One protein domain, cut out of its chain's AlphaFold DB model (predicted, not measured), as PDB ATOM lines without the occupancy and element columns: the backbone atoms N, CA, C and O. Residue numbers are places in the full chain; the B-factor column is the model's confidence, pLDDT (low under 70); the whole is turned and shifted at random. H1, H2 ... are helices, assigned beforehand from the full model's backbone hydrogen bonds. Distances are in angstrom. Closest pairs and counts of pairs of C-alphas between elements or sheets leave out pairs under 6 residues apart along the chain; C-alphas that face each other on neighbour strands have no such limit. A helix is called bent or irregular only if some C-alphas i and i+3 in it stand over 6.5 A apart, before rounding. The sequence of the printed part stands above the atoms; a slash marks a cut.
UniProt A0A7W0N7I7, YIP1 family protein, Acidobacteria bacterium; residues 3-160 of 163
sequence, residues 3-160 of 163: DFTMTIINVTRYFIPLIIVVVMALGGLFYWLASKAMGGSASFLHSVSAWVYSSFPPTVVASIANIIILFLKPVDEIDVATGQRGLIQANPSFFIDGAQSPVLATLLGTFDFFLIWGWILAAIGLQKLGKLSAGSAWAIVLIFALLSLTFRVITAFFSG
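AT A GLANCE: This is residues 3 to 160 of the 163 residues of the protein "YIP1 family protein" of Acidobacteria bacterium (UniProt A0A7W0N7I7). At one end of the model H1b crosses H2a, and H5 packs on both, on H2b and on H6; towards the other end H2b and H6 spread apart, with H4 packed on H6 and H3 on H4. Residues 3 to 22 of H1 stick out as a free arm. The printed part has 158 residues, with six named helices in the order H1 to H6, no named strand, class all helix. It is only just compact, close to loose (radius of gyration of the C-alphas 17.8 A), spanning 53 by 37 by 33 A.

HOW THE PARTS SIT: Start at residue 3: H1, residues 3 to 37, is one helix by its hydrogen bonds but bent, C-alphas 14 and 17 being 7.3 A apart; arms H1a, 3 to 14, and H1b, 17 to 37, stand at a steep tilt of 59 degrees. H2, residues 44 to 72, also one helix by its hydrogen bonds, is bent, with C-alphas 54 and 57 6.8 A apart, into H2a, 44 to 54, and H2b, 57 to 72, at a shallow 25 degrees. H1b touches H2a with residues 24 to 32 alone, closest C-alphas Gly 28 and Val 48 at 3.7 A. H5, residues 113 to 130, touches H2a at a shallow tilt of 27 degrees, opposite ways, closest C-alphas Ser 54 and Gly 118 at 4.7 A. H5 and H6, residues 134 to 159, form a hairpin at a steep 40 degrees, closest C-alphas Ala 123 and Ala 137 at 5.0 A. H4, residues 102 to 108, touches H6 through Val 103 and Ala 156, closest C-alphas 5.6 A apart, and touches H3, residues 92 to 95. Every O i to N i+4 pair is within hydrogen-bond range in H1b, H2a, H2b, H4, H5 and H6, and 7 of 8 in H1a; H3 is too short for one.

IN THESE COORDINATES: Find C-alpha 3 at (47.090, 14.303, 116.843); H1a runs 17.4 A, H1b 30.3 A. H2a spans 15.3 A, H2b 22.7 A, H3 6.1 A, H4 10.2 A and H5 24.9 A. H6 runs 36.9 A to C-alpha 159 at (31.374, -4.736, 113.220).

THE WHOLE: The C-alphas farthest apart, of Gly 39 and Asp 76, are 54.1 A apart. The printed part has no cut; the link H2 to H3 is long, at 19 residues. Residues 80 to 85 have pLDDT under 70.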
ATOM      1  N   ASP A   3      46.026  13.919 117.783       83.25
ATOM      2  CA  ASP A   3      47.090  14.303 116.843       83.25
ATOM      3  C   ASP A   3      47.440  13.212 115.824       83.25
ATOM      4  O   ASP A   3      47.667  13.496 114.645       83.25
ATOM      5  N   PHE A   4      47.441  11.945 116.249       83.44
ATOM      6  CA  PHE A   4      47.703  10.816 115.358       83.44
ATOM      7  C   PHE A   4      46.578  10.649 114.326       83.44
ATOM      8  O   PHE A   4      46.848  10.516 113.133       83.44
ATOM      9  N   THR A   5      45.317  10.755 114.757       82.44
ATOM     10  CA  THR A   5      44.147  10.704 113.864       82.44
ATOM     11  C   THR A   5      44.153  11.857 112.859       82.44
ATOM     12  O   THR A   5      43.941  11.640 111.667       82.44
ATOM     13  N   MET A   6      44.458  13.079 113.307       83.06
ATOM     14  CA  MET A   6      44.544  14.254 112.431       83.06
ATOM     15  C   MET A   6      45.675  14.131 111.403       83.06
ATOM     16  O   MET A   6      45.498  14.486 110.237       83.06
ATOM     17  N   THR A   7      46.812  13.562 111.806       87.00
ATOM     18  CA  THR A   7      47.932  13.281 110.899       87.00
ATOM     19  C   THR A   7      47.529  12.275 109.818       87.00
ATOM     20  O   THR A   7      47.761  12.529 108.637       87.00
ATOM     21  N   ILE A   8      46.851  11.180 110.186       84.06
ATOM     22  CA  ILE A   8      46.341  10.186 109.225       84.06
ATOM     23  C   ILE A   8      45.371  10.823 108.226       84.06
ATOM     24  O   ILE A   8      45.488  10.580 107.022       84.06
ATOM     25  N   ILE A   9      44.433  11.653 108.693       85.56
ATOM     26  CA  ILE A   9      43.461  12.333 107.822       85.56
ATOM     27  C   ILE A   9      44.180  13.241 106.818       85.56
ATOM     28  O   ILE A   9      43.864  13.214 105.628       85.56
ATOM     29  N   ASN A  10      45.167  14.014 107.274       85.19
ATOM     30  CA  ASN A  10      45.930  14.910 106.409       85.19
ATOM     31  C   ASN A  10      46.717  14.139 105.348       85.19
ATOM     32  O   ASN A  10      46.628  14.476 104.170       85.19
ATOM     33  N   VAL A  11      47.416  13.070 105.736       84.44
ATOM     34  CA  VAL A  11      48.149  12.209 104.796       84.44
ATOM     35  C   VAL A  11      47.194  11.578 103.781       84.44
ATOM     36  O   VAL A  11      47.440  11.657 102.579       84.44
ATOM     37  N   THR A  12      46.066  11.026 104.236       86.81
ATOM     38  CA  THR A  12      45.064  10.377 103.372       86.81
ATOM     39  C   THR A  12      44.569  11.314 102.272       86.81
ATOM     40  O   THR A  12      44.448  10.888 101.125       86.81
ATOM     41  N   ARG A  13      44.352  12.604 102.572       87.38
ATOM     42  CA  ARG A  13      43.881  13.594 101.586       87.38
ATOM     43  C   ARG A  13      44.815  13.744 100.385       87.38
ATOM     44  O   ARG A  13      44.319  13.883  99.271       87.38
ATOM     45  N   TYR A  14      46.131  13.644 100.580       90.00
ATOM     46  CA  TYR A  14      47.095  13.694  99.473       90.00
ATOM     47  C   TYR A  14      47.009  12.465  98.557       90.00
ATOM     48  O   TYR A  14      47.309  12.563  97.369       90.00
ATOM     49  N   PHE A  15      46.559  11.325  99.086       90.12
ATOM     50  CA  PHE A  15      46.435  10.074  98.339       90.12
ATOM     51  C   PHE A  15      45.037   9.824  97.763       90.12
ATOM     52  O   PHE A  15      44.894   8.910  96.953       90.12
ATOM     53  N   ILE A  16      44.018  10.628  98.102       90.12
ATOM     54  CA  ILE A  16      42.652  10.472  97.562       90.12
ATOM     55  C   ILE A  16      42.642  10.356  96.026       90.12
ATOM     56  O   ILE A  16      42.034   9.406  95.531       90.12
ATOM     57  N   PRO A  17      43.325  11.225  95.249       91.50
ATOM     58  CA  PRO A  17      43.323  11.103  93.791       91.50
ATOM     59  C   PRO A  17      43.881   9.760  93.307       91.50
ATOM     60  O   PRO A  17      43.324   9.148  92.398       91.50
ATOM     61  N   LEU A  18      44.944   9.266  93.949       93.94
ATOM     62  CA  LEU A  18      45.538   7.970  93.627       93.94
ATOM     63  C   LEU A  18      44.577   6.820  93.958       93.94
ATOM     64  O   LEU A  18      44.389   5.928  93.136       93.94
ATOM     65  N   ILE A  19      43.936   6.862  95.129       91.81
ATOM     66  CA  ILE A  19      42.946   5.861  95.546       91.81
ATOM     67  C   ILE A  19      41.787   5.810  94.546       91.81
ATOM     68  O   ILE A  19      41.380   4.721  94.148       91.81
ATOM     69  N   ILE A  20      41.297   6.965  94.084       91.50
ATOM     70  CA  ILE A  20      40.228   7.038  93.076       91.50
ATOM     71  C   ILE A  20      40.656   6.334  91.785       91.50
ATOM     72  O   ILE A  20      39.915   5.492  91.277       91.50
ATOM     73  N   VAL A  21      41.859   6.620  91.277       94.62
ATOM     74  CA  VAL A  21      42.382   5.977  90.059       94.62
ATOM     75  C   VAL A  21      42.506   4.463  90.242       94.62
ATOM     76  O   VAL A  21      42.125   3.705  89.350       94.62
ATOM     77  N   VAL A  22      42.980   4.005  91.404       95.81
ATOM     78  CA  VAL A  22      43.086   2.572  91.717       95.81
ATOM     79  C   VAL A  22      41.707   1.912  91.750       95.81
ATOM     80  O   VAL A  22      41.519   0.874  91.120       95.81
ATOM     81  N   VAL A  23      40.718   2.514  92.414       93.62
ATOM     82  CA  VAL A  23      39.344   1.984  92.467       93.62
ATOM     83  C   VAL A  23      38.717   1.929  91.072       93.62
ATOM     84  O   VAL A  23      38.101   0.924  90.717       93.62
ATOM     85  N   MET A  24      38.915   2.963  90.249       95.81
ATOM     86  CA  MET A  24      38.466   2.971  88.852       95.81
ATOM     87  C   MET A  24      39.110   1.843  88.040       95.81
ATOM     88  O   MET A  24      38.419   1.156  87.282       95.81
ATOM     89  N   ALA A  25      40.416   1.626  88.210       97.38
ATOM     90  CA  ALA A  25      41.138   0.560  87.530       97.38
ATOM     91  C   ALA A  25      40.662  -0.830  87.979       97.38
ATOM     92  O   ALA A  25      40.466  -1.696  87.131       97.38
ATOM     93  N   LEU A  26      40.424  -1.043  89.278       97.62
ATOM     94  CA  LEU A  26      39.931  -2.314  89.820       97.62
ATOM     95  C   LEU A  26      38.505  -2.631  89.358       97.62
ATOM     96  O   LEU A  26      38.224  -3.757  88.947       97.62
ATOM     97  N   GLY A  27      37.614  -1.641  89.366       96.69
ATOM     98  CA  GLY A  27      36.256  -1.809  88.857       96.69
ATOM     99  C   GLY A  27      36.221  -2.086  87.353       96.69
ATOM    100  O   GLY A  27      35.557  -3.019  86.892       96.69
ATOM    101  N   GLY A  28      37.024  -1.347  86.582       97.69
ATOM    102  CA  GLY A  28      37.224  -1.613  85.159       97.69
ATOM    103  C   GLY A  28      37.845  -2.984  84.886       97.69
ATOM    104  O   GLY A  28      37.429  -3.657  83.945       97.69
ATOM    105  N   LEU A  29      38.782  -3.436  85.727       98.38
ATOM    106  CA  LEU A  29      39.395  -4.764  85.647       98.38
ATOM    107  C   LEU A  29      38.352  -5.859  85.845       98.38
ATOM    108  O   LEU A  29      38.291  -6.785  85.037       98.38
ATOM    109  N   PHE A  30      37.498  -5.729  86.861       98.00
ATOM    110  CA  PHE A  30      36.405  -6.666  87.089       98.00
ATOM    111  C   PHE A  30      35.472  -6.739  85.868       98.00
ATOM    112  O   PHE A  30      35.243  -7.827  85.336       98.00
ATOM    113  N   TYR A  31      34.995  -5.599  85.355       98.12
ATOM    114  CA  TYR A  31      34.137  -5.569  84.160       98.12
ATOM    115  C   TYR A  31      34.827  -6.093  82.906       98.12
ATOM    116  O   TYR A  31      34.176  -6.722  82.071       98.12
ATOM    117  N   TRP A  32      36.126  -5.864  82.753       98.44
ATOM    118  CA  TRP A  32      36.885  -6.374  81.620       98.44
ATOM    119  C   TRP A  32      37.016  -7.895  81.670       98.44
ATOM    120  O   TRP A  32      36.649  -8.561  80.702       98.44
ATOM    121  N   LEU A  33      37.458  -8.451  82.801       98.25
ATOM    122  CA  LEU A  33      37.596  -9.897  82.987       98.25
ATOM    123  C   LEU A  33      36.250 -10.608  82.835       98.25
ATOM    124  O   LEU A  33      36.146 -11.584  82.091       98.25
ATOM    125  N   ALA A  34      35.202 -10.082  83.471       97.44
ATOM    126  CA  ALA A  34      33.861 -10.641  83.384       97.44
ATOM    127  C   ALA A  34      33.297 -10.547  81.954       97.44
ATOM    128  O   ALA A  34      32.692 -11.496  81.459       97.44
ATOM    129  N   SER A  35      33.552  -9.439  81.247       97.56
ATOM    130  CA  SER A  35      33.174  -9.303  79.839       97.56
ATOM    131  C   SER A  35      33.899 -10.326  78.966       97.56
ATOM    132  O   SER A  35      33.246 -10.971  78.148       97.56
ATOM    133  N   LYS A  36      35.205 -10.546  79.164       97.88
ATOM    134  CA  LYS A  36      35.976 -11.561  78.425       97.88
ATOM    135  C   LYS A  36      35.485 -12.978  78.693       97.88
ATOM    136  O   LYS A  36      35.322 -13.734  77.739       97.88
ATOM    137  N   ALA A  37      35.179 -13.308  79.945       97.56
ATOM    138  CA  ALA A  37      34.602 -14.601  80.313       97.56
ATOM    139  C   ALA A  37      33.251 -14.862  79.620       97.56
ATOM    140  O   ALA A  37      32.933 -15.999  79.291       97.56
ATOM    141  N   MET A  38      32.484 -13.804  79.343       97.06
ATOM    142  CA  MET A  38      31.195 -13.864  78.642       97.06
ATOM    143  C   MET A  38      31.310 -13.699  77.111       97.06
ATOM    144  O   MET A  38      30.297 -13.495  76.444       97.06
ATOM    145  N   GLY A  39      32.519 -13.745  76.536       95.81
ATOM    146  CA  GLY A  39      32.743 -13.612  75.087       95.81
ATOM    147  C   GLY A  39      32.684 -12.174  74.548       95.81
ATOM    148  O   GLY A  39      32.556 -11.958  73.344       95.81
ATOM    149  N   GLY A  40      32.772 -11.175  75.424       95.50
ATOM    150  CA  GLY A  40      32.694  -9.760  75.079       95.50
ATOM    151  C   GLY A  40      33.940  -9.196  74.385       95.50
ATOM    152  O   GLY A  40      35.092  -9.582  74.618       95.50
ATOM    153  N   SER A  41      33.703  -8.187  73.551       94.81
ATOM    154  CA  SER A  41      34.729  -7.529  72.728       94.81
ATOM    155  C   SER A  41      35.331  -6.264  73.356       94.81
ATOM    156  O   SER A  41      36.226  -5.665  72.763       94.81
ATOM    157  N   ALA A  42      34.906  -5.877  74.566       93.44
ATOM    158  CA  ALA A  42      35.420  -4.686  75.245       93.44
ATOM    159  C   ALA A  42      36.949  -4.744  75.437       93.44
ATOM    160  O   ALA A  42      37.526  -5.797  75.738       93.44
ATOM    161  N   SER A  43      37.602  -3.592  75.269       97.44
ATOM    162  CA  SER A  43      38.969  -3.361  75.732       97.44
ATOM    163  C   SER A  43      38.947  -3.035  77.228       97.44
ATOM    164  O   SER A  43      37.894  -2.726  77.785       97.44
ATOM    165  N   PHE A  44      40.105  -3.065  77.886       98.00
ATOM    166  CA  PHE A  44      40.193  -2.681  79.296       98.00
ATOM    167  C   PHE A  44      39.682  -1.249  79.532       98.00
ATOM    168  O   PHE A  44      38.868  -1.024  80.422       98.00
ATOM    169  N   LEU A  45      40.066  -0.295  78.675       98.06
ATOM    170  CA  LEU A  45      39.607   1.093  78.786       98.06
ATOM    171  C   LEU A  45      38.103   1.245  78.539       98.06
ATOM    172  O   LEU A  45      37.473   2.064  79.196       98.06
ATOM    173  N   HIS A  46      37.495   0.435  77.664       97.75
ATOM    174  CA  HIS A  46      36.034   0.408  77.533       97.75
ATOM    175  C   HIS A  46      35.353  -0.011  78.843       97.75
ATOM    176  O   HIS A  46      34.347   0.581  79.230       97.75
ATOM    177  N   SER A  47      35.904  -1.004  79.541       98.12
ATOM    178  CA  SER A  47      35.375  -1.475  80.823       98.12
ATOM    179  C   SER A  47      35.618  -0.486  81.965       98.12
ATOM    180  O   SER A  47      34.723  -0.301  82.789       98.12
ATOM    181  N   VAL A  48      36.766   0.201  81.988       98.19
ATOM    182  CA  VAL A  48      37.008   1.334  82.902       98.19
ATOM    183  C   VAL A  48      35.991   2.442  82.641       98.19
ATOM    184  O   VAL A  48      35.354   2.908  83.580       98.19
ATOM    185  N   SER A  49      35.755   2.820  81.383       97.62
ATOM    186  CA  SER A  49      34.726   3.807  81.041       97.62
ATOM    187  C   SER A  49      33.338   3.363  81.502       97.62
ATOM    188  O   SER A  49      32.634   4.147  82.129       97.62
ATOM    189  N   ALA A  50      32.950   2.104  81.266       97.94
ATOM    190  CA  ALA A  50      31.679   1.568  81.757       97.94
ATOM    191  C   ALA A  50      31.567   1.688  83.286       97.94
ATOM    192  O   ALA A  50      30.548   2.156  83.787       97.94
ATOM    193  N   TRP A  51      32.627   1.338  84.021       98.06
ATOM    194  CA  TRP A  51      32.680   1.486  85.475       98.06
ATOM    195  C   TRP A  51      32.504   2.946  85.911       98.06
ATOM    196  O   TRP A  51      31.624   3.253  86.716       98.06
ATOM    197  N   VAL A  52      33.282   3.862  85.336       97.50
ATOM    198  CA  VAL A  52      33.240   5.288  85.683       97.50
ATOM    199  C   VAL A  52      31.873   5.893  85.387       97.50
ATOM    200  O   VAL A  52      31.281   6.508  86.267       97.50
ATOM    201  N   TYR A  53      31.321   5.683  84.192       96.69
ATOM    202  CA  TYR A  53      30.019   6.249  83.825       96.69
ATOM    203  C   TYR A  53      28.844   5.603  84.560       96.69
ATOM    204  O   TYR A  53      27.791   6.222  84.665       96.69
ATOM    205  N   SER A  54      29.007   4.386  85.076       97.81
ATOM    206  CA  SER A  54      27.985   3.734  85.898       97.81
ATOM    207  C   SER A  54      27.997   4.169  87.364       97.81
ATOM    208  O   SER A  54      26.954   4.161  88.004       97.81
ATOM    209  N   SER A  55      29.150   4.585  87.891       95.94
ATOM    210  CA  SER A  55      29.303   4.995  89.294       95.94
ATOM    211  C   SER A  55      29.213   6.509  89.474       95.94
ATOM    212  O   SER A  55      28.539   6.988  90.380       95.94
ATOM    213  N   PHE A  56      29.837   7.282  88.584       95.81
ATOM    214  CA  PHE A  56      30.003   8.719  88.765       95.81
ATOM    215  C   PHE A  56      28.680   9.507  88.743       95.81
ATOM    216  O   PHE A  56      28.439  10.236  89.706       95.81
ATOM    217  N   PRO A  57      27.782   9.371  87.742       97.19
ATOM    218  CA  PRO A  57      26.537  10.140  87.729       97.19
ATOM    219  C   PRO A  57      25.630   9.857  88.939       97.19
ATOM    220  O   PRO A  57      25.243  10.828  89.593       97.19
ATOM    221  N   PRO A  58      25.337   8.591  89.318       96.88
ATOM    222  CA  PRO A  58      24.554   8.319  90.521       96.88
ATOM    223  C   PRO A  58      25.193   8.872  91.791       96.88
ATOM    224  O   PRO A  58      24.492   9.485  92.593       96.88
ATOM    225  N   THR A  59      26.513   8.728  91.961       94.31
ATOM    226  CA  THR A  59      27.219   9.267  93.130       94.31
ATOM    227  C   THR A  59      27.122  10.787  93.200       94.31
ATOM    228  O   THR A  59      26.790  11.315  94.255       94.31
ATOM    229  N   VAL A  60      27.356  11.500  92.095       96.31
ATOM    230  CA  VAL A  60      27.279  12.971  92.071       96.31
ATOM    231  C   VAL A  60      25.872  13.450  92.417       96.31
ATOM    232  O   VAL A  60      25.717  14.339  93.254       96.31
ATOM    233  N   VAL A  61      24.837  12.849  91.826       97.31
ATOM    234  CA  VAL A  61      23.449  13.233  92.119       97.31
ATOM    235  C   VAL A  61      23.078  12.893  93.561       97.31
ATOM    236  O   VAL A  61      22.470  13.728  94.231       97.31
ATOM    237  N   ALA A  62      23.486  11.732  94.078       94.69
ATOM    238  CA  ALA A  62      23.283  11.377  95.480       94.69
ATOM    239  C   ALA A  62      23.975  12.380  96.416       94.69
ATOM    240  O   ALA A  62      23.375  12.820  97.395       94.69
ATOM    241  N   SER A  63      25.211  12.789  96.123       93.56
ATOM    242  CA  SER A  63      25.929  13.799  96.908       93.56
ATOM    243  C   SER A  63      25.208  15.146  96.900       93.56
ATOM    244  O   SER A  63      25.027  15.737  97.962       93.56
ATOM    245  N   ILE A  64      24.742  15.610  95.738       95.88
ATOM    246  CA  ILE A  64      23.965  16.854  95.632       95.88
ATOM    247  C   ILE A  64      22.672  16.747  96.445       95.88
ATOM    248  O   ILE A  64      22.363  17.652  97.215       95.88
ATOM    249  N   ALA A  65      21.944  15.636  96.329       94.12
ATOM    250  CA  ALA A  65      20.718  15.413  97.088       94.12
ATOM    251  C   ALA A  65      20.975  15.428  98.605       94.12
ATOM    252  O   ALA A  65      20.240  16.072  99.347       94.12
ATOM    253  N   ASN A  66      22.061  14.799  99.063       91.56
ATOM    254  CA  ASN A  66      22.485  14.852 100.462       91.56
ATOM    255  C   ASN A  66      22.801  16.280 100.928       91.56
ATOM    256  O   ASN A  66      22.374  16.668 102.010       91.56
ATOM    257  N   ILE A  67      23.503  17.071 100.109       92.50
ATOM    258  CA  ILE A  67      23.795  18.482 100.410       92.50
ATOM    259  C   ILE A  67      22.497  19.291 100.506       92.50
ATOM    260  O   ILE A  67      22.341  20.078 101.432       92.50
ATOM    261  N   ILE A  68      21.545  19.086  99.593       93.50
ATOM    262  CA  ILE A  68      20.245  19.768  99.642       93.50
ATOM    263  C   ILE A  68      19.519  19.428 100.948       93.50
ATOM    264  O   ILE A  68      19.088  20.334 101.654       93.50
ATOM    265  N   ILE A  69      19.429  18.144 101.307       90.25
ATOM    266  CA  ILE A  69      18.768  17.719 102.549       90.25
ATOM    267  C   ILE A  69      19.475  18.281 103.790       90.25
ATOM    268  O   ILE A  69      18.789  18.671 104.732       90.25
ATOM    269  N   LEU A  70      20.807  18.396 103.781       89.88
ATOM    270  CA  LEU A  70      21.572  19.018 104.870       89.88
ATOM    271  C   LEU A  70      21.119  20.457 105.157       89.88
ATOM    272  O   LEU A  70      21.071  20.854 106.314       89.88
ATOM    273  N   PHE A  71      20.781  21.227 104.119       91.00
ATOM    274  CA  PHE A  71      20.309  22.607 104.271       91.00
ATOM    275  C   PHE A  71      18.809  22.724 104.572       91.00
ATOM    276  O   PHE A  71      18.359  23.798 104.963       91.00
ATOM    277  N   LEU A  72      18.033  21.656 104.372       91.06
ATOM    278  CA  LEU A  72      16.584  21.650 104.597       91.06
ATOM    279  C   LEU A  72      16.182  21.048 105.947       91.06
ATOM    280  O   LEU A  72      15.141  21.424 106.484       91.06
ATOM    281  N   LYS A  73      16.963  20.106 106.488       86.50
ATOM    282  CA  LYS A  73      16.666  19.475 107.779       86.50
ATOM    283  C   LYS A  73      17.004  20.406 108.952       86.50
ATOM    284  O   LYS A  73      18.089  20.991 108.957       86.50
ATOM    285  N   PRO A  74      16.130  20.497 109.973       86.75
ATOM    286  CA  PRO A  74      16.491  21.079 111.260       86.75
ATOM    287  C   PRO A  74      17.715  20.374 111.860       86.75
ATOM    288  O   PRO A  74      17.871  19.161 111.720       86.75
ATOM    289  N   VAL A  75      18.597  21.130 112.522       82.31
ATOM    290  CA  VAL A  75      19.875  20.608 113.052       82.31
ATOM    291  C   VAL A  75      19.652  19.516 114.102       82.31
ATOM    292  O   VAL A  75      20.415  18.559 114.168       82.31
ATOM    293  N   ASP A  76      18.589  19.638 114.889       84.31
ATOM    294  CA  ASP A  76      18.154  18.678 115.903       84.31
ATOM    295  C   ASP A  76      17.620  17.359 115.319       84.31
ATOM    296  O   ASP A  76      17.601  16.346 116.014       84.31
ATOM    297  N   GLU A  77      17.267  17.335 114.032       79.56
ATOM    298  CA  GLU A  77      16.864  16.124 113.308       79.56
ATOM    299  C   GLU A  77      18.014  15.455 112.534       79.56
ATOM    300  O   GLU A  77      17.807  14.434 111.861       79.56
ATOM    301  N   ILE A  78      19.220  16.031 112.568       78.12
ATOM    302  CA  ILE A  78      20.406  15.449 111.938       78.12
ATOM    303  C   ILE A  78      21.094  14.552 112.960       78.12
ATOM    304  O   ILE A  78      21.941  14.977 113.744       78.12
ATOM    305  N   ASP A  79      20.758  13.270 112.910       71.44
ATOM    306  CA  ASP A  79      21.509  12.263 113.639       71.44
ATOM    307  C   ASP A  79      22.804  11.929 112.878       71.44
ATOM    308  O   ASP A  79      22.818  11.291 111.825       71.44
ATOM    309  N   VAL A  80      23.929  12.394 113.423       64.75
ATOM    310  CA  VAL A  80      25.271  12.197 112.855       64.75
ATOM    311  C   VAL A  80      25.704  10.724 112.925       64.75
ATOM    312  O   VAL A  80      26.511  10.289 112.101       64.75
ATOM    313  N   ALA A  81      25.155   9.937 113.859       58.84
ATOM    314  CA  ALA A  81      25.450   8.511 113.979       58.84
ATOM    315  C   ALA A  81      24.781   7.699 112.857       58.84
ATOM    316  O   ALA A  81      25.401   6.787 112.307       58.84
ATOM    317  N   THR A  82      23.565   8.067 112.441       58.12
ATOM    318  CA  THR A  82      22.907   7.492 111.248       58.12
ATOM    319  C   THR A  82      23.331   8.166 109.938       58.12
ATOM    320  O   THR A  82      23.283   7.531 108.880       58.12
ATOM    321  N   GLY A  83      23.847   9.398 109.995       56.50
ATOM    322  CA  GLY A  83      24.323  10.184 108.850       56.50
ATOM    323  C   GLY A  83      25.479   9.567 108.052       56.50
ATOM    324  O   GLY A  83      25.747  10.005 106.932       56.50
ATOM    325  N   GLN A  84      26.122   8.504 108.553       59.88
ATOM    326  CA  GLN A  84      27.106   7.719 107.793       59.88
ATOM    327  C   GLN A  84      26.535   7.106 106.500       59.88
ATOM    328  O   GLN A  84      27.300   6.767 105.599       59.88
ATOM    329  N   ARG A  85      25.204   6.990 106.377       67.25
ATOM    330  CA  ARG A  85      24.511   6.442 105.192       67.25
ATOM    331  C   ARG A  85      24.003   7.510 104.223       67.25
ATOM    332  O   ARG A  85      23.318   7.187 103.257       67.25
ATOM    333  N   GLY A  86      24.354   8.770 104.468       76.12
ATOM    334  CA  GLY A  86      23.713   9.911 103.831       76.12
ATOM    335  C   GLY A  86      22.436  10.323 104.564       76.12
ATOM    336  O   GLY A  86      21.849   9.577 105.341       76.12
ATOM    337  N   LEU A  87      22.026  11.562 104.328       84.81
ATOM    338  CA  LEU A  87      20.818  12.179 104.864       84.81
ATOM    339  C   LEU A  87      19.573  11.845 104.034       84.81
ATOM    340  O   LEU A  87      18.452  11.948 104.534       84.81
ATOM    341  N   ILE A  88      19.755  11.471 102.764       88.25
ATOM    342  CA  ILE A  88      18.660  11.042 101.897       88.25
ATOM    343  C   ILE A  88      18.298   9.575 102.154       88.25
ATOM    344  O   ILE A  88      19.134   8.683 102.056       88.25
ATOM    345  N   GLN A  89      17.017   9.322 102.419       87.88
ATOM    346  CA  GLN A  89      16.475   7.975 102.586       87.88
ATOM    347  C   GLN A  89      15.970   7.442 101.238       87.88
ATOM    348  O   GLN A  89      14.784   7.527 100.925       87.88
ATOM    349  N   ALA A  90      16.887   6.937 100.407       90.75
ATOM    350  CA  ALA A  90      16.602   6.450  99.049       90.75
ATOM    351  C   ALA A  90      16.478   4.913  98.940       90.75
ATOM    352  O   ALA A  90      16.475   4.362  97.837       90.75
ATOM    353  N   ASN A  91      16.362   4.222 100.077       93.19
ATOM    354  CA  ASN A  91      16.259   2.766 100.180       93.19
ATOM    355  C   ASN A  91      15.420   2.359 101.406       93.19
ATOM    356  O   ASN A  91      15.346   3.135 102.348       93.19
ATOM    357  N   PRO A  92      14.847   1.146 101.476       93.50
ATOM    358  CA  PRO A  92      13.988   0.730 102.592       93.50
ATOM    359  C   PRO A  92      14.660   0.588 103.971       93.50
ATOM    360  O   PRO A  92      13.971   0.264 104.938       93.50
ATOM    361  N   SER A  93      15.977   0.787 104.109       91.19
ATOM    362  CA  SER A  93      16.642   0.616 105.412       91.19
ATOM    363  C   SER A  93      16.211   1.647 106.461       91.19
ATOM    364  O   SER A  93      16.382   1.382 107.646       91.19
ATOM    365  N   PHE A  94      15.579   2.762 106.065       87.69
ATOM    366  CA  PHE A  94      15.042   3.760 107.005       87.69
ATOM    367  C   PHE A  94      13.931   3.226 107.918       87.69
ATOM    368  O   PHE A  94      13.633   3.844 108.936       87.69
ATOM    369  N   PHE A  95      13.317   2.091 107.576       90.25
ATOM    370  CA  PHE A  95      12.338   1.423 108.434       90.25
ATOM    371  C   PHE A  95      12.974   0.586 109.551       90.25
ATOM    372  O   PHE A  95      12.255   0.064 110.401       90.25
ATOM    373  N   ILE A  96      14.299   0.415 109.542       90.19
ATOM    374  CA  ILE A  96      15.022  -0.449 110.474       90.19
ATOM    375  C   ILE A  96      15.935   0.389 111.359       90.19
ATOM    376  O   ILE A  96      16.739   1.186 110.872       90.19
ATOM    377  N   ASP A  97      15.887   0.131 112.664       87.38
ATOM    378  CA  ASP A  97      16.940   0.582 113.566       87.38
ATOM    379  C   ASP A  97      18.227  -0.203 113.265       87.38
ATOM    380  O   ASP A  97      18.383  -1.379 113.614       87.38
ATOM    381  N   GLY A  98      19.153   0.457 112.570       84.50
ATOM    382  CA  GLY A  98      20.416  -0.137 112.156       84.50
ATOM    383  C   GLY A  98      21.322  -0.549 113.315       84.50
ATOM    384  O   GLY A  98      22.156  -1.426 113.109       84.50
ATOM    385  N   ALA A  99      21.162   0.028 114.510       84.75
ATOM    386  CA  ALA A  99      21.912  -0.395 115.693       84.75
ATOM    387  C   ALA A  99      21.373  -1.720 116.255       84.75
ATOM    388  O   ALA A  99      22.138  -2.548 116.745       84.75
ATOM    389  N   GLN A 100      20.062  -1.949 116.139       90.06
ATOM    390  CA  GLN A 100      19.422  -3.185 116.596       90.06
ATOM    391  C   GLN A 100      19.538  -4.323 115.581       90.06
ATOM    392  O   GLN A 100      19.656  -5.485 115.968       90.06
ATOM    393  N   SER A 101      19.504  -4.017 114.279       92.75
ATOM    394  CA  SER A 101      19.618  -5.033 113.226       92.75
ATOM    395  C   SER A 101      20.601  -4.635 112.118       92.75
ATOM    396  O   SER A 101      20.185  -4.290 111.002       92.75
ATOM    397  N   PRO A 102      21.922  -4.723 112.383       92.62
ATOM    398  CA  PRO A 102      22.932  -4.233 111.455       92.62
ATOM    399  C   PRO A 102      22.896  -4.890 110.071       92.62
ATOM    400  O   PRO A 102      23.000  -4.240 109.026       92.62
ATOM    401  N   VAL A 103      22.703  -6.210 110.070       95.12
ATOM    402  CA  VAL A 103      22.646  -7.034 108.859       95.12
ATOM    403  C   VAL A 103      21.399  -6.718 108.033       95.12
ATOM    404  O   VAL A 103      21.508  -6.536 106.822       95.12
ATOM    405  N   LEU A 104      20.225  -6.603 108.664       95.19
ATOM    406  CA  LEU A 104      18.978  -6.316 107.952       95.19
ATOM    407  C   LEU A 104      18.996  -4.915 107.335       95.19
ATOM    408  O   LEU A 104      18.628  -4.760 106.172       95.19
ATOM    409  N   ALA A 105      19.482  -3.917 108.077       93.00
ATOM    410  CA  ALA A 105      19.654  -2.566 107.553       93.00
ATOM    411  C   ALA A 105      20.595  -2.545 106.332       93.00
ATOM    412  O   ALA A 105      20.285  -1.906 105.330       93.00
ATOM    413  N   THR A 106      21.693  -3.309 106.369       93.50
ATOM    414  CA  THR A 106      22.642  -3.440 105.244       93.50
ATOM    415  C   THR A 106      22.003  -4.103 104.017       93.50
ATOM    416  O   THR A 106      22.166  -3.630 102.887       93.50
ATOM    417  N   LEU A 107      21.236  -5.181 104.223       95.12
ATOM    418  CA  LEU A 107      20.515  -5.875 103.151       95.12
ATOM    419  C   LEU A 107      19.503  -4.947 102.473       95.12
ATOM    420  O   LEU A 107      19.511  -4.810 101.251       95.12
ATOM    421  N   LEU A 108      18.667  -4.267 103.260       94.75
ATOM    422  CA  LEU A 108      17.665  -3.340 102.735       94.75
ATOM    423  C   LEU A 108      18.295  -2.119 102.063       94.75
ATOM    424  O   LEU A 108      17.800  -1.669 101.032       94.75
ATOM    425  N   GLY A 109      19.426  -1.638 102.584       92.69
ATOM    426  CA  GLY A 109      20.190  -0.531 102.010       92.69
ATOM    427  C   GLY A 109      20.775  -0.821 100.626       92.69
ATOM    428  O   GLY A 109      21.247   0.086  99.952       92.69
ATOM    429  N   THR A 110      20.749  -2.076 100.176       92.38
ATOM    430  CA  THR A 110      21.177  -2.445  98.820       92.38
ATOM    431  C   THR A 110      20.114  -2.136  97.769       92.38
ATOM    432  O   THR A 110      20.453  -1.888  96.612       92.38
ATOM    433  N   PHE A 111      18.841  -2.077  98.163       94.19
ATOM    434  CA  PHE A 111      17.740  -1.656  97.297       94.19
ATOM    435  C   PHE A 111      17.621  -0.130  97.286       94.19
ATOM    436  O   PHE A 111      16.590   0.435  97.647       94.19
ATOM    437  N   ASP A 112      18.711   0.528  96.904       94.62
ATOM    438  CA  ASP A 112      18.818   1.979  96.827       94.62
ATOM    439  C   ASP A 112      18.639   2.479  95.400       94.62
ATOM    440  O   ASP A 112      19.195   1.914  94.453       94.62
ATOM    441  N   PHE A 113      17.878   3.562  95.244       95.81
ATOM    442  CA  PHE A 113      17.611   4.162  93.942       95.81
ATOM    443  C   PHE A 113      18.895   4.490  93.159       95.81
ATOM    444  O   PHE A 113      18.983   4.182  91.967       95.81
ATOM    445  N   PHE A 114      19.911   5.065  93.807       96.19
ATOM    446  CA  PHE A 114      21.160   5.450  93.144       96.19
ATOM    447  C   PHE A 114      22.009   4.229  92.779       96.19
ATOM    448  O   PHE A 114      22.615   4.204  91.706       96.19
ATOM    449  N   LEU A 115      22.013   3.191  93.622       95.00
ATOM    450  CA  LEU A 115      22.687   1.928  93.305       95.00
ATOM    451  C   LEU A 115      22.036   1.234  92.106       95.00
ATOM    452  O   LEU A 115      22.737   0.850  91.167       95.00
ATOM    453  N   ILE A 116      20.705   1.132  92.095       97.12
ATOM    454  CA  ILE A 116      19.949   0.523  90.993       97.12
ATOM    455  C   ILE A 116      20.168   1.311  89.696       97.12
ATOM    456  O   ILE A 116      20.384   0.713  88.640       97.12
ATOM    457  N   TRP A 117      20.180   2.645  89.761       98.06
ATOM    458  CA  TRP A 117      20.517   3.481  88.612       98.06
ATOM    459  C   TRP A 117      21.926   3.177  88.079       98.06
ATOM    460  O   TRP A 117      22.096   2.967  86.874       98.06
ATOM    461  N   GLY A 118      22.920   3.062  88.961       98.19
ATOM    462  CA  GLY A 118      24.274   2.673  88.571       98.19
ATOM    463  C   GLY A 118      24.336   1.293  87.918       98.19
ATOM    464  O   GLY A 118      24.982   1.127  86.883       98.19
ATOM    465  N   TRP A 119      23.598   0.314  88.439       98.31
ATOM    466  CA  TRP A 119      23.507  -1.028  87.851       98.31
ATOM    467  C   TRP A 119      22.921  -1.014  86.437       98.31
ATOM    468  O   TRP A 119      23.444  -1.692  85.550       98.31
ATOM    469  N   ILE A 120      21.889  -0.201  86.201       98.56
ATOM    470  CA  ILE A 120      21.304  -0.017  84.866       98.56
ATOM    471  C   ILE A 120      22.352   0.560  83.905       98.56
ATOM    472  O   ILE A 120      22.545   0.029  82.809       98.56
ATOM    473  N   LEU A 121      23.068   1.611  84.314       98.50
ATOM    474  CA  LEU A 121      24.114   2.224  83.490       98.50
ATOM    475  C   LEU A 121      25.272   1.256  83.213       98.50
ATOM    476  O   LEU A 121      25.754   1.195  82.080       98.50
ATOM    477  N   ALA A 122      25.681   0.458  84.202       98.50
ATOM    478  CA  ALA A 122      26.699  -0.576  84.034       98.50
ATOM    479  C   ALA A 122      26.262  -1.633  83.013       98.50
ATOM    480  O   ALA A 122      27.016  -1.956  82.091       98.50
ATOM    481  N   ALA A 123      25.026  -2.129  83.122       98.56
ATOM    482  CA  ALA A 123      24.478  -3.107  82.189       98.56
ATOM    483  C   ALA A 123      24.405  -2.545  80.760       98.56
ATOM    484  O   ALA A 123      24.747  -3.247  79.806       98.56
ATOM    485  N   ILE A 124      24.010  -1.278  80.590       98.50
ATOM    486  CA  ILE A 124      24.013  -0.597  79.286       98.50
ATOM    487  C   ILE A 124      25.443  -0.466  78.747       98.50
ATOM    488  O   ILE A 124      25.691  -0.802  77.588       98.50
ATOM    489  N   GLY A 125      26.395  -0.026  79.573       97.81
ATOM    490  CA  GLY A 125      27.800   0.116  79.190       97.81
ATOM    491  C   GLY A 125      28.402  -1.207  78.713       97.81
ATOM    492  O   GLY A 125      29.003  -1.267  77.640       97.81
ATOM    493  N   LEU A 126      28.161  -2.293  79.448       98.25
ATOM    494  CA  LEU A 126      28.606  -3.641  79.089       98.25
ATOM    495  C   LEU A 126      27.961  -4.157  77.791       98.25
ATOM    496  O   LEU A 126      28.643  -4.784  76.977       98.25
ATOM    497  N   GLN A 127      26.684  -3.855  77.545       98.25
ATOM    498  CA  GLN A 127      26.017  -4.200  76.282       98.25
ATOM    499  C   GLN A 127      26.593  -3.419  75.099       98.25
ATOM    500  O   GLN A 127      26.914  -4.003  74.067       98.25
ATOM    501  N   LYS A 128      26.739  -2.097  75.229       97.69
ATOM    502  CA  LYS A 128      27.135  -1.231  74.109       97.69
ATOM    503  C   LYS A 128      28.628  -1.303  73.808       97.69
ATOM    504  O   LYS A 128      29.004  -1.404  72.645       97.69
ATOM    505  N   LEU A 129      29.471  -1.290  74.838       95.69
ATOM    506  CA  LEU A 129      30.928  -1.292  74.684       95.69
ATOM    507  C   LEU A 129      31.503  -2.711  74.603       95.69
ATOM    508  O   LEU A 129      32.481  -2.947  73.897       95.69
ATOM    509  N   GLY A 130      30.894  -3.664  75.315       93.44
ATOM    510  CA  GLY A 130      31.286  -5.074  75.297       93.44
ATOM    511  C   GLY A 130      30.630  -5.898  74.194       93.44
ATOM    512  O   GLY A 130      31.110  -6.998  73.919       93.44
ATOM    513  N   LYS A 131      29.579  -5.376  73.543       96.00
ATOM    514  CA  LYS A 131      28.712  -6.113  72.602       96.00
ATOM    515  C   LYS A 131      28.115  -7.381  73.222       96.00
ATOM    516  O   LYS A 131      27.895  -8.374  72.537       96.00
ATOM    517  N   LEU A 132      27.898  -7.352  74.534       97.62
ATOM    518  CA  LEU A 132      27.294  -8.455  75.270       97.62
ATOM    519  C   LEU A 132      25.779  -8.474  75.065       97.62
ATOM    520  O   LEU A 132      25.150  -7.431  74.878       97.62
ATOM    521  N   SER A 133      25.188  -9.665  75.173       98.12
ATOM    522  CA  SER A 133      23.737  -9.790  75.314       98.12
ATOM    523  C   SER A 133      23.263  -9.094  76.598       98.12
ATOM    524  O   SER A 133      24.022  -8.964  77.565       98.12
ATOM    525  N   ALA A 134      21.992  -8.685  76.641       98.00
ATOM    526  CA  ALA A 134      21.405  -8.110  77.849       98.00
ATOM    527  C   ALA A 134      21.520  -9.063  79.052       98.00
ATOM    528  O   ALA A 134      21.883  -8.623  80.140       98.00
ATOM    529  N   GLY A 135      21.293 -10.367  78.844       98.12
ATOM    530  CA  GLY A 135      21.417 -11.383  79.891       98.12
ATOM    531  C   GLY A 135      22.836 -11.480  80.454       98.12
ATOM    532  O   GLY A 135      23.017 -11.435  81.667       98.12
ATOM    533  N   SER A 136      23.853 -11.529  79.588       98.19
ATOM    534  CA  SER A 136      25.258 -11.571  80.016       98.19
ATOM    535  C   SER A 136      25.669 -10.300  80.765       98.19
ATOM    536  O   SER A 136      26.347 -10.379  81.784       98.19
ATOM    537  N   ALA A 137      25.248  -9.127  80.288       98.50
ATOM    538  CA  ALA A 137      25.566  -7.861  80.941       98.50
ATOM    539  C   ALA A 137      24.933  -7.757  82.336       98.50
ATOM    540  O   ALA A 137      25.623  -7.420  83.296       98.50
ATOM    541  N   TRP A 138      23.648  -8.100  82.467       98.56
ATOM    542  CA  TRP A 138      22.973  -8.121  83.764       98.56
ATOM    543  C   TRP A 138      23.547  -9.178  84.705       98.56
ATOM    544  O   TRP A 138      23.702  -8.893  85.888       98.56
ATOM    545  N   ALA A 139      23.938 -10.352  84.201       98.44
ATOM    546  CA  ALA A 139      24.603 -11.362  85.018       98.44
ATOM    547  C   ALA A 139      25.893 -10.818  85.652       98.44
ATOM    548  O   ALA A 139      26.086 -10.966  86.855       98.44
ATOM    549  N   ILE A 140      26.742 -10.125  84.883       98.12
ATOM    550  CA  ILE A 140      27.975  -9.505  85.404       98.12
ATOM    551  C   ILE A 140      27.657  -8.492  86.513       98.12
ATOM    552  O   ILE A 140      28.283  -8.521  87.574       98.12
ATOM    553  N   VAL A 141      26.683  -7.608  86.279       98.25
ATOM    554  CA  VAL A 141      26.287  -6.570  87.243       98.25
ATOM    555  C   VAL A 141      25.732  -7.187  88.527       98.25
ATOM    556  O   VAL A 141      26.142  -6.796  89.617       98.25
ATOM    557  N   LEU A 142      24.847  -8.178  88.416       98.12
ATOM    558  CA  LEU A 142      24.231  -8.833  89.571       98.12
ATOM    559  C   LEU A 142      25.230  -9.684  90.357       98.12
ATOM    560  O   LEU A 142      25.183  -9.681  91.582       98.12
ATOM    561  N   ILE A 143      26.173 -10.355  89.692       98.00
ATOM    562  CA  ILE A 143      27.267 -11.062  90.375       98.00
ATOM    563  C   ILE A 143      28.107 -10.071  91.184       98.00
ATOM    564  O   ILE A 143      28.390 -10.320  92.352       98.00
ATOM    565  N   PHE A 144      28.465  -8.925  90.600       96.56
ATOM    566  CA  PHE A 144      29.201  -7.887  91.324       96.56
ATOM    567  C   PHE A 144      28.417  -7.339  92.520       96.56
ATOM    568  O   PHE A 144      28.973  -7.181  93.611       96.56
ATOM    569  N   ALA A 145      27.124  -7.070  92.325       96.38
ATOM    570  CA  ALA A 145      26.231  -6.600  93.376       96.38
ATOM    571  C   ALA A 145      26.136  -7.611  94.526       96.38
ATOM    572  O   ALA A 145      26.262  -7.223  95.684       96.38
ATOM    573  N   LEU A 146      25.994  -8.903  94.215       97.38
ATOM    574  CA  LEU A 146      25.961  -9.976  95.207       97.38
ATOM    575  C   LEU A 146      27.285 -10.096  95.964       97.38
ATOM    576  O   LEU A 146      27.262 -10.150  97.187       97.38
ATOM    577  N   LEU A 147      28.432 -10.064  95.277       96.56
ATOM    578  CA  LEU A 147      29.746 -10.094  95.933       96.56
ATOM    579  C   LEU A 147      29.933  -8.902  96.881       96.56
ATOM    580  O   LEU A 147      30.368  -9.069  98.023       96.56
ATOM    581  N   SER A 148      29.555  -7.707  96.424       94.38
ATOM    582  CA  SER A 148      29.608  -6.484  97.229       94.38
ATOM    583  C   SER A 148      28.678  -6.574  98.440       94.38
ATOM    584  O   SER A 148      29.071  -6.226  99.552       94.38
ATOM    585  N   LEU A 149      27.461  -7.092  98.249       95.94
ATOM    586  CA  LEU A 149      26.490  -7.306  99.317       95.94
ATOM    587  C   LEU A 149      26.993  -8.312 100.351       95.94
ATOM    588  O   LEU A 149      26.907  -8.045 101.545       95.94
ATOM    589  N   THR A 150      27.552  -9.441  99.914       97.38
ATOM    590  CA  THR A 150      28.134 -10.447 100.807       97.38
ATOM    591  C   THR A 150      29.235  -9.835 101.666       97.38
ATOM    592  O   THR A 150      29.219 -10.008 102.883       97.38
ATOM    593  N   PHE A 151      30.148  -9.064 101.068       96.56
ATOM    594  CA  PHE A 151      31.208  -8.390 101.816       96.56
ATOM    595  C   PHE A 151      30.654  -7.390 102.845       96.56
ATOM    596  O   PHE A 151      31.086  -7.384 104.001       96.56
ATOM    597  N   ARG A 152      29.659  -6.582 102.458       94.56
ATOM    598  CA  ARG A 152      29.000  -5.620 103.356       94.56
ATOM    599  C   ARG A 152      28.269  -6.319 104.499       94.56
ATOM    600  O   ARG A 152      28.446  -5.935 105.645       94.56
ATOM    601  N   VAL A 153      27.522  -7.388 104.229       95.94
ATOM    602  CA  VAL A 153      26.817  -8.170 105.261       95.94
ATOM    603  C   VAL A 153      27.790  -8.810 106.247       95.94
ATOM    604  O   VAL A 153      27.562  -8.733 107.451       95.94
ATOM    605  N   ILE A 154      28.888  -9.396 105.760       97.06
ATOM    606  CA  ILE A 154      29.949  -9.944 106.617       97.06
ATOM    607  C   ILE A 154      30.530  -8.839 107.505       97.06
ATOM    608  O   ILE A 154      30.659  -9.014 108.716       97.06
ATOM    609  N   THR A 155      30.826  -7.677 106.923       95.12
ATOM    610  CA  THR A 155      31.339  -6.521 107.668       95.12
ATOM    611  C   THR A 155      30.335  -6.048 108.716       95.12
ATOM    612  O   THR A 155      30.717  -5.803 109.858       95.12
ATOM    613  N   ALA A 156      29.050  -5.974 108.372       93.88
ATOM    614  CA  ALA A 156      28.003  -5.547 109.291       93.88
ATOM    615  C   ALA A 156      27.806  -6.527 110.452       93.88
ATOM    616  O   ALA A 156      27.624  -6.114 111.596       93.88
ATOM    617  N   PHE A 157      27.910  -7.826 110.167       95.25
ATOM    618  CA  PHE A 157      27.854  -8.875 111.174       95.25
ATOM    619  C   PHE A 157      29.003  -8.761 112.185       95.25
ATOM    620  O   PHE A 157      28.759  -8.787 113.388       95.25
ATOM    621  N   PHE A 158      30.244  -8.594 111.717       96.25
ATOM    622  CA  PHE A 158      31.410  -8.537 112.607       96.25
ATOM    623  C   PHE A 158      31.610  -7.183 113.292       96.25
ATOM    624  O   PHE A 158      32.140  -7.135 114.398       96.25
ATOM    625  N   SER A 159      31.208  -6.081 112.656       92.31
ATOM    626  CA  SER A 159      31.374  -4.736 113.220       92.31
ATOM    627  C   SER A 159      30.238  -4.319 114.153       92.31
ATOM    628  O   SER A 159      30.389  -3.330 114.867       92.31
ATOM    629  N   GLY A 160      29.095  -5.014 114.117       90.00
ATOM    630  CA  GLY A 160      27.881  -4.602 114.828       90.00
ATOM    631  C   GLY A 160      27.268  -3.302 114.297       90.00
ATOM    632  O   GLY A 160      26.399  -2.732 114.948       90.00
TER     633      GLY A 160